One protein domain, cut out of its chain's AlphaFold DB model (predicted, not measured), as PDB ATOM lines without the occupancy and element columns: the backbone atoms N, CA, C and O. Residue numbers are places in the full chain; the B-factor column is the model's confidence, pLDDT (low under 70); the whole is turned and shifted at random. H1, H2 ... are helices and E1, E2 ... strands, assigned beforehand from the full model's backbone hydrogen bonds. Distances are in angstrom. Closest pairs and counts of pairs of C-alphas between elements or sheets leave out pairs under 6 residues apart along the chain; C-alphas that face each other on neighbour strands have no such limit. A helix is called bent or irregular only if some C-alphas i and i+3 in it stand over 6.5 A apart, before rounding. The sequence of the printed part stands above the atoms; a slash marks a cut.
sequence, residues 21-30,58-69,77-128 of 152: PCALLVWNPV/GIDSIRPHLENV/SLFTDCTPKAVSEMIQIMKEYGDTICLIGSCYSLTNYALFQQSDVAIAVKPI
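This is residues 21 to 30, 58 to 69 and 77 to 128 of the 152 residues of an uncharacterized protein of Schistosoma margrebowiei (UniProt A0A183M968). A small three-stranded sheet has two helices, H2 and H3, side by side over one of its faces, while its other face is bare of named helices. A third helix, H1, packs on H2 away from H3 and off the sheet, at one far end of the long axis; the other end is Ile 128, past E3. The printed part has 74 residues, 48 of them in named elements, in the order E1, H1, H2, E2, H3, E3; the class is mixed, helices and strands. The sheet, also mixed, runs E1, E2, E3, with E1 and E2 antiparallel and E2 and E3 parallel. The whole is compact, with a radius of gyration of the C-alphas of 12.5 A, yet elongated in outline, spanning 44 by 27 by 18 A.

Find C-alpha 22 at (318.833, 178.923, 275.382), where strand E1, residues 22 to 26, begins. After the first cut look for helix H1, residues 59 to 68, 15.1 A long; it is only just irregular, with C-alphas 60 and 63 6.6 A apart. After the second cut, helix H2 runs from residue 84 at (312.813, 184.548, 276.016) to residue 96, 18.7 A. Strand E2, residues 101 to 106, covers 16.5 A. Helix H3, residues 110 to 118, covers 13.6 A, and strand E3, residues 121 to 125, ends at (328.060, 177.858, 278.908).

Look first at E1 and E2: N 23 and O 104 are within hydrogen-bond range at 2.9 A. Between E2 and E3, N 103 and O 121 are within range at 2.8 A. E2, H3 and E3 form a strand-helix-strand unit, two parallel neighbour strands joined through a helix, with a right-handed crossover. H2 and H3 are on the same face of the sheet, giving two layers, helices on one face of a sheet. H2 is over E1 and E2 at a height over the sheet of 10.0 A. H3 is over E2 and, only just, E3, with 3 of its C-alphas falling there, at a height of 8.7 A. H2 and H3 touch, closest at the C-alphas of Ser 88 and Leu 115, 6.3 A, with a shallow tilt of 7 degrees, the same way. H1 touches H2, closest at the C-alphas of Ile 59 and Ala 86, 5.8 A; H1 and H3 are apart. Every O i to N i+4 pair is within range in H2, against 4 of 6 in H1 and 3 of 5 in H3.

The C-alphas of Asn 68 and Ile 128 are the two farthest apart, 44.6 A. Residues 31 to 57 are not printed, and C-alphas 30 and 58 are 26.9 A apart; residues 70 to 76 are not printed either, and C-alphas 69 and 77 are 17.9 A apart. The links printed whole, H2 to E2, E2 to H3 and H3 to E3, are tight. The mean pLDDT of the printed part is 70.3, and 27 residues are under 70, among them 21 to 30 and 77 to 82.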
ATOM      1  N   PRO A  21     319.524 180.862 271.742       45.06
ATOM      2  CA  PRO A  21     320.372 181.382 272.819       45.06
ATOM      3  C   PRO A  21     320.169 180.664 274.167       45.06
ATOM      4  O   PRO A  21     320.993 180.839 275.070       45.06
ATOM      5  N   CYS A  22     319.119 179.841 274.284       49.75
ATOM      6  CA  CYS A  22     318.833 178.923 275.382       49.75
ATOM      7  C   CYS A  22     318.283 177.596 274.844       49.75
ATOM      8  O   CYS A  22     317.353 177.596 274.039       49.75
ATOM      9  N   ALA A  23     318.797 176.476 275.353       54.91
ATOM     10  CA  ALA A  23     318.135 175.184 275.261       54.91
ATOM     11  C   ALA A  23     317.509 174.881 276.629       54.91
ATOM     12  O   ALA A  23     318.209 174.773 277.640       54.91
ATOM     13  N   LEU A  24     316.180 174.791 276.675       52.62
ATOM     14  CA  LEU A  24     315.462 174.401 277.884       52.62
ATOM     15  C   LEU A  24     315.501 172.876 277.998       52.62
ATOM     16  O   LEU A  24     314.867 172.188 277.198       52.62
ATOM     17  N   LEU A  25     316.253 172.357 278.973       56.62
ATOM     18  CA  LEU A  25     316.258 170.936 279.291       56.62
ATOM     19  C   LEU A  25     315.381 170.688 280.522       56.62
ATOM     20  O   LEU A  25     315.575 171.237 281.605       56.62
ATOM     21  N   VAL A  26     314.402 169.820 280.343       48.53
ATOM     22  CA  VAL A  26     313.527 169.348 281.412       48.53
ATOM     23  C   VAL A  26     314.212 168.172 282.096       48.53
ATOM     24  O   VAL A  26     314.507 167.184 281.425       48.53
ATOM     25  N   TRP A  27     314.474 168.254 283.403       40.81
ATOM     26  CA  TRP A  27     315.085 167.156 284.155       40.81
ATOM     27  C   TRP A  27     314.223 166.789 285.362       40.81
ATOM     28  O   TRP A  27     314.275 167.450 286.389       40.81
ATOM     29  N   ASN A  28     313.465 165.694 285.278       39.94
ATOM     30  CA  ASN A  28     312.724 165.174 286.427       39.94
ATOM     31  C   ASN A  28     313.520 164.037 287.107       39.94
ATOM     32  O   ASN A  28     313.598 162.946 286.536       39.94
ATOM     33  N   PRO A  29     314.082 164.230 288.320       33.41
ATOM     34  CA  PRO A  29     314.915 163.227 288.991       33.41
ATOM     35  C   PRO A  29     314.162 161.933 289.350       33.41
ATOM     36  O   PRO A  29     314.778 160.873 289.397       33.41
ATOM     37  N   VAL A  30     312.837 161.982 289.537       36.34
ATOM     38  CA  VAL A  30     311.997 160.798 289.820       36.34
ATOM     39  C   VAL A  30     311.792 159.946 288.558       36.34
ATOM     40  O   VAL A  30     311.595 158.736 288.641       36.34
ATOM     41  N   GLY A  58     303.832 176.617 269.957       63.31
ATOM     42  CA  GLY A  58     303.844 177.859 270.733       63.31
ATOM     43  C   GLY A  58     303.238 177.738 272.134       63.31
ATOM     44  O   GLY A  58     302.362 176.914 272.389       63.31
ATOM     45  N   ILE A  59     303.724 178.592 273.040       66.88
ATOM     46  CA  ILE A  59     303.409 178.579 274.477       66.88
ATOM     47  C   ILE A  59     301.920 178.793 274.777       66.88
ATOM     48  O   ILE A  59     301.364 178.108 275.635       66.88
ATOM     49  N   ASP A  60     301.250 179.641 273.993       68.19
ATOM     50  CA  ASP A  60     299.819 179.939 274.140       68.19
ATOM     51  C   ASP A  60     298.941 178.695 273.936       68.19
ATOM     52  O   ASP A  60     297.862 178.577 274.513       68.19
ATOM     53  N   SER A  61     299.422 177.734 273.140       66.62
ATOM     54  CA  SER A  61     298.708 176.489 272.845       66.62
ATOM     55  C   SER A  61     299.020 175.364 273.835       66.62
ATOM     56  O   SER A  61     298.334 174.347 273.811       66.62
ATOM     57  N   ILE A  62     300.021 175.516 274.711       70.88
ATOM     58  CA  ILE A  62     300.437 174.458 275.650       70.88
ATOM     59  C   ILE A  62     299.423 174.306 276.784       70.88
ATOM     60  O   ILE A  62     298.983 173.193 277.057       70.88
ATOM     61  N   ARG A  63     298.997 175.414 277.406       72.00
ATOM     62  CA  ARG A  63     298.017 175.395 278.507       72.00
ATOM     63  C   ARG A  63     296.683 174.732 278.126       72.00
ATOM     64  O   ARG A  63     296.306 173.773 278.794       72.00
ATOM     65  N   PRO A  64     295.997 175.138 277.036       68.38
ATOM     66  CA  PRO A  64     294.731 174.509 276.661       68.38
ATOM     67  C   PRO A  64     294.901 173.055 276.204       68.38
ATOM     68  O   PRO A  64     293.965 172.266 276.334       68.38
ATOM     69  N   HIS A  65     296.070 172.676 275.678       68.12
ATOM     70  CA  HIS A  65     296.355 171.287 275.316       68.12
ATOM     71  C   HIS A  65     296.517 170.399 276.551       68.12
ATOM     72  O   HIS A  65     296.042 169.269 276.566       68.12
ATOM     73  N   LEU A  66     297.137 170.931 277.598       67.25
ATOM     74  CA  LEU A  66     297.396 170.210 278.835       67.25
ATOM     75  C   LEU A  66     296.128 169.988 279.673       67.25
ATOM     76  O   LEU A  66     296.004 168.965 280.337       67.25
ATOM     77  N   GLU A  67     295.163 170.908 279.588       71.56
ATOM     78  CA  GLU A  67     293.845 170.769 280.219       71.56
ATOM     79  C   GLU A  67     292.910 169.806 279.468       71.56
ATOM     80  O   GLU A  67     292.121 169.105 280.098       71.56
ATOM     81  N   ASN A  68     292.975 169.770 278.129       68.62
ATOM     82  CA  ASN A  68     291.960 169.097 277.302       68.62
ATOM     83  C   ASN A  68     292.436 167.827 276.583       68.62
ATOM     84  O   ASN A  68     291.596 167.071 276.093       68.62
ATOM     85  N   VAL A  69     293.747 167.609 276.449       74.06
ATOM     86  CA  VAL A  69     294.308 166.512 275.646       74.06
ATOM     87  C   VAL A  69     295.165 165.598 276.511       74.06
ATOM     88  O   VAL A  69     294.690 164.537 276.912       74.06
ATOM     89  N   SER A  77     311.226 166.666 275.348       56.38
ATOM     90  CA  SER A  77     312.192 167.611 275.931       56.38
ATOM     91  C   SER A  77     312.891 168.532 274.913       56.38
ATOM     92  O   SER A  77     314.059 168.872 275.105       56.38
ATOM     93  N   LEU A  78     312.241 168.884 273.797       62.16
ATOM     94  CA  LEU A  78     312.865 169.665 272.726       62.16
ATOM     95  C   LEU A  78     312.050 170.917 272.400       62.16
ATOM     96  O   LEU A  78     311.049 170.856 271.690       62.16
ATOM     97  N   PHE A  79     312.544 172.059 272.874       63.75
ATOM     98  CA  PHE A  79     312.029 173.385 272.542       63.75
ATOM     99  C   PHE A  79     313.043 174.096 271.638       63.75
ATOM    100  O   PHE A  79     314.181 174.339 272.045       63.75
ATOM    101  N   THR A  80     312.651 174.399 270.399       55.62
ATOM    102  CA  THR A  80     313.465 175.132 269.412       55.62
ATOM    103  C   THR A  80     312.743 176.407 268.977       55.62
ATOM    104  O   THR A  80     311.520 176.476 269.062       55.62
ATOM    105  N   ASP A  81     313.489 177.424 268.534       55.03
ATOM    106  CA  ASP A  81     312.956 178.730 268.091       55.03
ATOM    107  C   ASP A  81     312.137 179.503 269.148       55.03
ATOM    108  O   ASP A  81     311.213 180.258 268.849       55.03
ATOM    109  N   CYS A  82     312.496 179.334 270.421       62.31
ATOM    110  CA  CYS A  82     311.823 179.976 271.547       62.31
ATOM    111  C   CYS A  82     312.204 181.462 271.693       62.31
ATOM    112  O   CYS A  82     313.386 181.814 271.684       62.31
ATOM    113  N   THR A  83     311.225 182.333 271.957       71.06
ATOM    114  CA  THR A  83     311.494 183.688 272.470       71.06
ATOM    115  C   THR A  83     311.743 183.641 273.987       71.06
ATOM    116  O   THR A  83     311.165 182.793 274.667       71.06
ATOM    117  N   PRO A  84     312.543 184.554 274.572       68.81
ATOM    118  CA  PRO A  84     312.813 184.548 276.016       68.81
ATOM    119  C   PRO A  84     311.552 184.630 276.887       68.81
ATOM    120  O   PRO A  84     311.486 184.020 277.949       68.81
ATOM    121  N   LYS A  85     310.528 185.348 276.413       72.69
ATOM    122  CA  LYS A  85     309.229 185.443 277.085       72.69
ATOM    123  C   LYS A  85     308.508 184.090 277.117       72.69
ATOM    124  O   LYS A  85     308.067 183.669 278.179       72.69
ATOM    125  N   ALA A  86     308.478 183.380 275.985       72.69
ATOM    126  CA  ALA A  86     307.887 182.046 275.906       72.69
ATOM    127  C   ALA A  86     308.634 181.027 276.782       72.69
ATOM    128  O   ALA A  86     308.008 180.161 277.382       72.69
ATOM    129  N   VAL A  87     309.964 181.145 276.901       75.25
ATOM    130  CA  VAL A  87     310.753 180.282 277.800       75.25
ATOM    131  C   VAL A  87     310.410 180.551 279.262       75.25
ATOM    132  O   VAL A  87     310.257 179.602 280.018       75.25
ATOM    133  N   SER A  88     310.253 181.812 279.666       78.31
ATOM    134  CA  SER A  88     309.850 182.161 281.038       78.31
ATOM    135  C   SER A  88     308.482 181.571 281.397       78.31
ATOM    136  O   SER A  88     308.333 180.936 282.439       78.31
ATOM    137  N   GLU A  89     307.506 181.690 280.497       80.12
ATOM    138  CA  GLU A  89     306.182 181.088 280.674       80.12
ATOM    139  C   GLU A  89     306.241 179.554 280.694       80.12
ATOM    140  O   GLU A  89     305.560 178.923 281.500       80.12
ATOM    141  N   MET A  90     307.088 178.947 279.859       76.94
ATOM    142  CA  MET A  90     307.300 177.500 279.864       76.94
ATOM    143  C   MET A  90     307.908 177.031 281.187       76.94
ATOM    144  O   MET A  90     307.427 176.061 281.762       76.94
ATOM    145  N   ILE A  91     308.916 177.744 281.703       78.31
ATOM    146  CA  ILE A  91     309.515 177.464 283.012       78.31
ATOM    147  C   ILE A  91     308.429 177.488 284.091       78.31
ATOM    148  O   ILE A  91     308.370 176.592 284.926       78.31
ATOM    149  N   GLN A  92     307.536 178.476 284.055       82.56
ATOM    150  CA  GLN A  92     306.449 178.562 285.019       82.56
ATOM    151  C   GLN A  92     305.486 177.368 284.928       82.56
ATOM    152  O   GLN A  92     305.220 176.742 285.950       82.56
ATOM    153  N   ILE A  93     305.009 177.020 283.725       81.62
ATOM    154  CA  ILE A  93     304.113 175.865 283.529       81.62
ATOM    155  C   ILE A  93     304.779 174.608 284.078       81.62
ATOM    156  O   ILE A  93     304.212 173.884 284.880       81.62
ATOM    157  N   MET A  94     306.025 174.368 283.704       75.62
ATOM    158  CA  MET A  94     306.760 173.188 284.133       75.62
ATOM    159  C   MET A  94     306.916 173.076 285.657       75.62
ATOM    160  O   MET A  94     306.797 171.980 286.205       75.62
ATOM    161  N   LYS A  95     307.093 174.205 286.353       78.69
ATOM    162  CA  LYS A  95     307.099 174.239 287.821       78.69
ATOM    163  C   LYS A  95     305.734 173.930 288.423       78.69
ATOM    164  O   LYS A  95     305.670 173.214 289.417       78.69
ATOM    165  N   GLU A  96     304.651 174.438 287.833       80.31
ATOM    166  CA  GLU A  96     303.277 174.156 288.283       80.31
ATOM    167  C   GLU A  96     302.950 172.655 288.207       80.31
ATOM    168  O   GLU A  96     302.248 172.133 289.071       80.31
ATOM    169  N   TYR A  97     303.525 171.941 287.233       73.88
ATOM    170  CA  TYR A  97     303.388 170.485 287.090       73.88
ATOM    171  C   TYR A  97     304.326 169.672 287.999       73.88
ATOM    172  O   TYR A  97     304.254 168.442 288.004       73.88
ATOM    173  N   GLY A  98     305.167 170.332 288.801       74.31
ATOM    174  CA  GLY A  98     306.075 169.683 289.747       74.31
ATOM    175  C   GLY A  98     307.348 169.110 289.115       74.31
ATOM    176  O   GLY A  98     308.001 168.268 289.734       74.31
ATOM    177  N   ASP A  99     307.714 169.546 287.906       76.44
ATOM    178  CA  ASP A  99     308.984 169.175 287.284       76.44
ATOM    179  C   ASP A  99     310.125 170.087 287.763       76.44
ATOM    180  O   ASP A  99     309.956 171.291 287.957       76.44
ATOM    181  N   THR A 100     311.320 169.511 287.922       73.12
ATOM    182  CA  THR A 100     312.553 170.272 288.169       73.12
ATOM    183  C   THR A 100     313.153 170.742 286.843       73.12
ATOM    184  O   THR A 100     313.219 169.997 285.861       73.12
ATOM    185  N   ILE A 101     313.602 171.996 286.789       76.12
ATOM    186  CA  ILE A 101     313.998 172.635 285.528       76.12
ATOM    187  C   ILE A 101     315.489 172.944 285.510       76.12
ATOM    188  O   ILE A 101     315.982 173.697 286.351       76.12
ATOM    189  N   CYS A 102     316.186 172.416 284.497       77.81
ATOM    190  CA  CYS A 102     317.601 172.671 284.250       77.81
ATOM    191  C   CYS A 102     317.792 173.510 282.976       77.81
ATOM    192  O   CYS A 102     317.753 172.996 281.856       77.81
ATOM    193  N   LEU A 103     318.047 174.810 283.118       77.69
ATOM    194  CA  LEU A 103     318.291 175.677 281.966       77.69
ATOM    195  C   LEU A 103     319.757 175.613 281.526       77.69
ATOM    196  O   LEU A 103     320.657 175.795 282.343       77.69
ATOM    197  N   ILE A 104     320.007 175.425 280.225       78.12
ATOM    198  CA  ILE A 104     321.350 175.504 279.640       78.12
ATOM    199  C   ILE A 104     321.367 176.634 278.614       78.12
ATOM    200  O   ILE A 104     320.572 176.663 277.674       78.12
ATOM    201  N   GLY A 105     322.279 177.588 278.772       76.06
ATOM    202  CA  GLY A 105     322.321 178.745 277.882       76.06
ATOM    203  C   GLY A 105     323.684 179.405 277.817       76.06
ATOM    204  O   GLY A 105     324.546 179.191 278.666       76.06
ATOM    205  N   SER A 106     323.879 180.243 276.801       74.00
ATOM    206  CA  SER A 106     325.095 181.050 276.686       74.00
ATOM    207  C   SER A 106     325.203 182.034 277.851       74.00
ATOM    208  O   SER A 106     324.232 182.724 278.172       74.00
ATOM    209  N   CYS A 107     326.392 182.151 278.447       76.31
ATOM    210  CA  CYS A 107     326.665 183.144 279.489       76.31
ATOM    211  C   CYS A 107     326.765 184.584 278.949       76.31
ATOM    212  O   CYS A 107     326.799 185.529 279.729       76.31
ATOM    213  N   TYR A 108     326.849 184.760 277.625       72.81
ATOM    214  CA  TYR A 108     327.040 186.066 276.987       72.81
ATOM    215  C   TYR A 108     325.747 186.874 276.825       72.81
ATOM    216  O   TYR A 108     325.799 188.080 276.601       72.81
ATOM    217  N   SER A 109     324.586 186.229 276.926       66.75
ATOM    218  CA  SER A 109     323.290 186.891 276.781       66.75
ATOM    219  C   SER A 109     322.753 187.307 278.148       66.75
ATOM    220  O   SER A 109     322.422 186.457 278.975       66.75
ATOM    221  N   LEU A 110     322.611 188.616 278.377       71.06
ATOM    222  CA  LEU A 110     321.999 189.151 279.601       71.06
ATOM    223  C   LEU A 110     320.537 188.717 279.754       71.06
ATOM    224  O   LEU A 110     320.054 188.554 280.871       71.06
ATOM    225  N   THR A 111     319.836 188.469 278.647       69.56
ATOM    226  CA  THR A 111     318.448 187.992 278.665       69.56
ATOM    227  C   THR A 111     318.329 186.594 279.277       69.56
ATOM    228  O   THR A 111     317.312 186.276 279.888       69.56
ATOM    229  N   ASN A 112     319.388 185.782 279.187       75.19
ATOM    230  CA  ASN A 112     319.421 184.447 279.782       75.19
ATOM    231  C   ASN A 112     319.540 184.505 281.308       75.19
ATOM    232  O   ASN A 112     319.102 183.579 281.981       75.19
ATOM    233  N   TYR A 113     320.082 185.592 281.866       80.75
ATOM    234  CA  TYR A 113     320.273 185.733 283.311       80.75
ATOM    235  C   TYR A 113     318.947 185.679 284.075       80.75
ATOM    236  O   TYR A 113     318.826 184.970 285.071       80.75
ATOM    237  N   ALA A 114     317.924 186.371 283.563       81.19
ATOM    238  CA  ALA A 114     316.589 186.344 284.153       81.19
ATOM    239  C   ALA A 114     315.978 184.931 284.131       81.19
ATOM    240  O   ALA A 114     315.279 184.554 285.066       81.19
ATOM    241  N   LEU A 115     316.270 184.146 283.091       80.25
ATOM    242  CA  LEU A 115     315.803 182.766 282.963       80.25
ATOM    243  C   LEU A 115     316.588 181.815 283.881       80.25
ATOM    244  O   LEU A 115     315.984 180.954 284.512       80.25
ATOM    245  N   PHE A 116     317.905 182.012 284.027       83.00
ATOM    246  CA  PHE A 116     318.744 181.255 284.965       83.00
ATOM    247  C   PHE A 116     318.289 181.434 286.413       83.00
ATOM    248  O   PHE A 116     318.263 180.471 287.172       83.00
ATOM    249  N   GLN A 117     317.895 182.652 286.790       84.56
ATOM    250  CA  GLN A 117     317.373 182.921 288.128       84.56
ATOM    251  C   GLN A 117     315.992 182.285 288.358       84.56
ATOM    252  O   GLN A 117     315.649 181.955 289.489       84.56
ATOM    253  N   GLN A 118     315.189 182.123 287.302       82.44
ATOM    254  CA  GLN A 118     313.873 181.491 287.391       82.44
ATOM    255  C   GLN A 118     313.946 179.960 287.413       82.44
ATOM    256  O   GLN A 118     313.037 179.338 287.952       82.44
ATOM    257  N   SER A 119     314.980 179.338 286.842       81.88
ATOM    258  CA  SER A 119     315.169 177.880 286.850       81.88
ATOM    259  C   SER A 119     315.656 177.341 288.200       81.88
ATOM    260  O   SER A 119     316.260 178.073 288.978       81.88
ATOM    261  N   ASP A 120     315.425 176.052 288.465       83.00
ATOM    262  CA  ASP A 120     315.910 175.396 289.692       83.00
ATOM    263  C   ASP A 120     317.408 175.076 289.604       83.00
ATOM    264  O   ASP A 120     318.137 175.163 290.590       83.00
ATOM    265  N   VAL A 121     317.875 174.740 288.399       81.62
ATOM    266  CA  VAL A 121     319.287 174.545 288.069       81.62
ATOM    267  C   VAL A 121     319.604 175.316 286.792       81.62
ATOM    268  O   VAL A 121     318.870 175.241 285.809       81.62
ATOM    269  N   ALA A 122     320.723 176.037 286.783       82.62
ATOM    270  CA  ALA A 122     321.183 176.795 285.627       82.62
ATOM    271  C   ALA A 122     322.633 176.450 285.284       82.62
ATOM    272  O   ALA A 122     323.517 176.506 286.139       82.62
ATOM    273  N   ILE A 123     322.888 176.146 284.013       81.94
ATOM    274  CA  ILE A 123     324.224 175.925 283.464       81.94
ATOM    275  C   ILE A 123     324.486 177.000 282.413       81.94
ATOM    276  O   ILE A 123     323.941 176.985 281.307       81.94
ATOM    277  N   ALA A 124     325.361 177.936 282.763       82.00
ATOM    278  CA  ALA A 124     325.835 178.952 281.842       82.00
ATOM    279  C   ALA A 124     327.072 178.433 281.096       82.00
ATOM    280  O   ALA A 124     328.111 178.156 281.696       82.00
ATOM    281  N   VAL A 125     326.971 178.313 279.774       80.06
ATOM    282  CA  VAL A 125     328.060 177.858 278.908       80.06
ATOM    283  C   VAL A 125     328.778 179.071 278.333       80.06
ATOM    284  O   VAL A 125     328.177 179.900 277.647       80.06
ATOM    285  N   LYS A 126     330.085 179.159 278.587       80.50
ATOM    286  CA  LYS A 126     330.980 180.088 277.895       80.50
ATOM    287  C   LYS A 126     331.556 179.385 276.665       80.50
ATOM    288  O   LYS A 126     332.489 178.597 276.831       80.50
ATOM    289  N   PRO A 127     331.030 179.613 275.446       75.12
ATOM    290  CA  PRO A 127     331.631 179.042 274.252       75.12
ATOM    291  C   PRO A 127     333.079 179.514 274.103       75.12
ATOM    292  O   PRO A 127     333.395 180.693 274.281       75.12
ATOM    293  N   ILE A 128     333.959 178.575 273.759       79.06
ATOM    294  CA  ILE A 128     335.323 178.887 273.346       79.06
ATOM    295  C   ILE A 128     335.217 179.460 271.937       79.06
ATOM    296  O   ILE A 128     334.954 178.735 270.979       79.06
TER     297      ILE A 128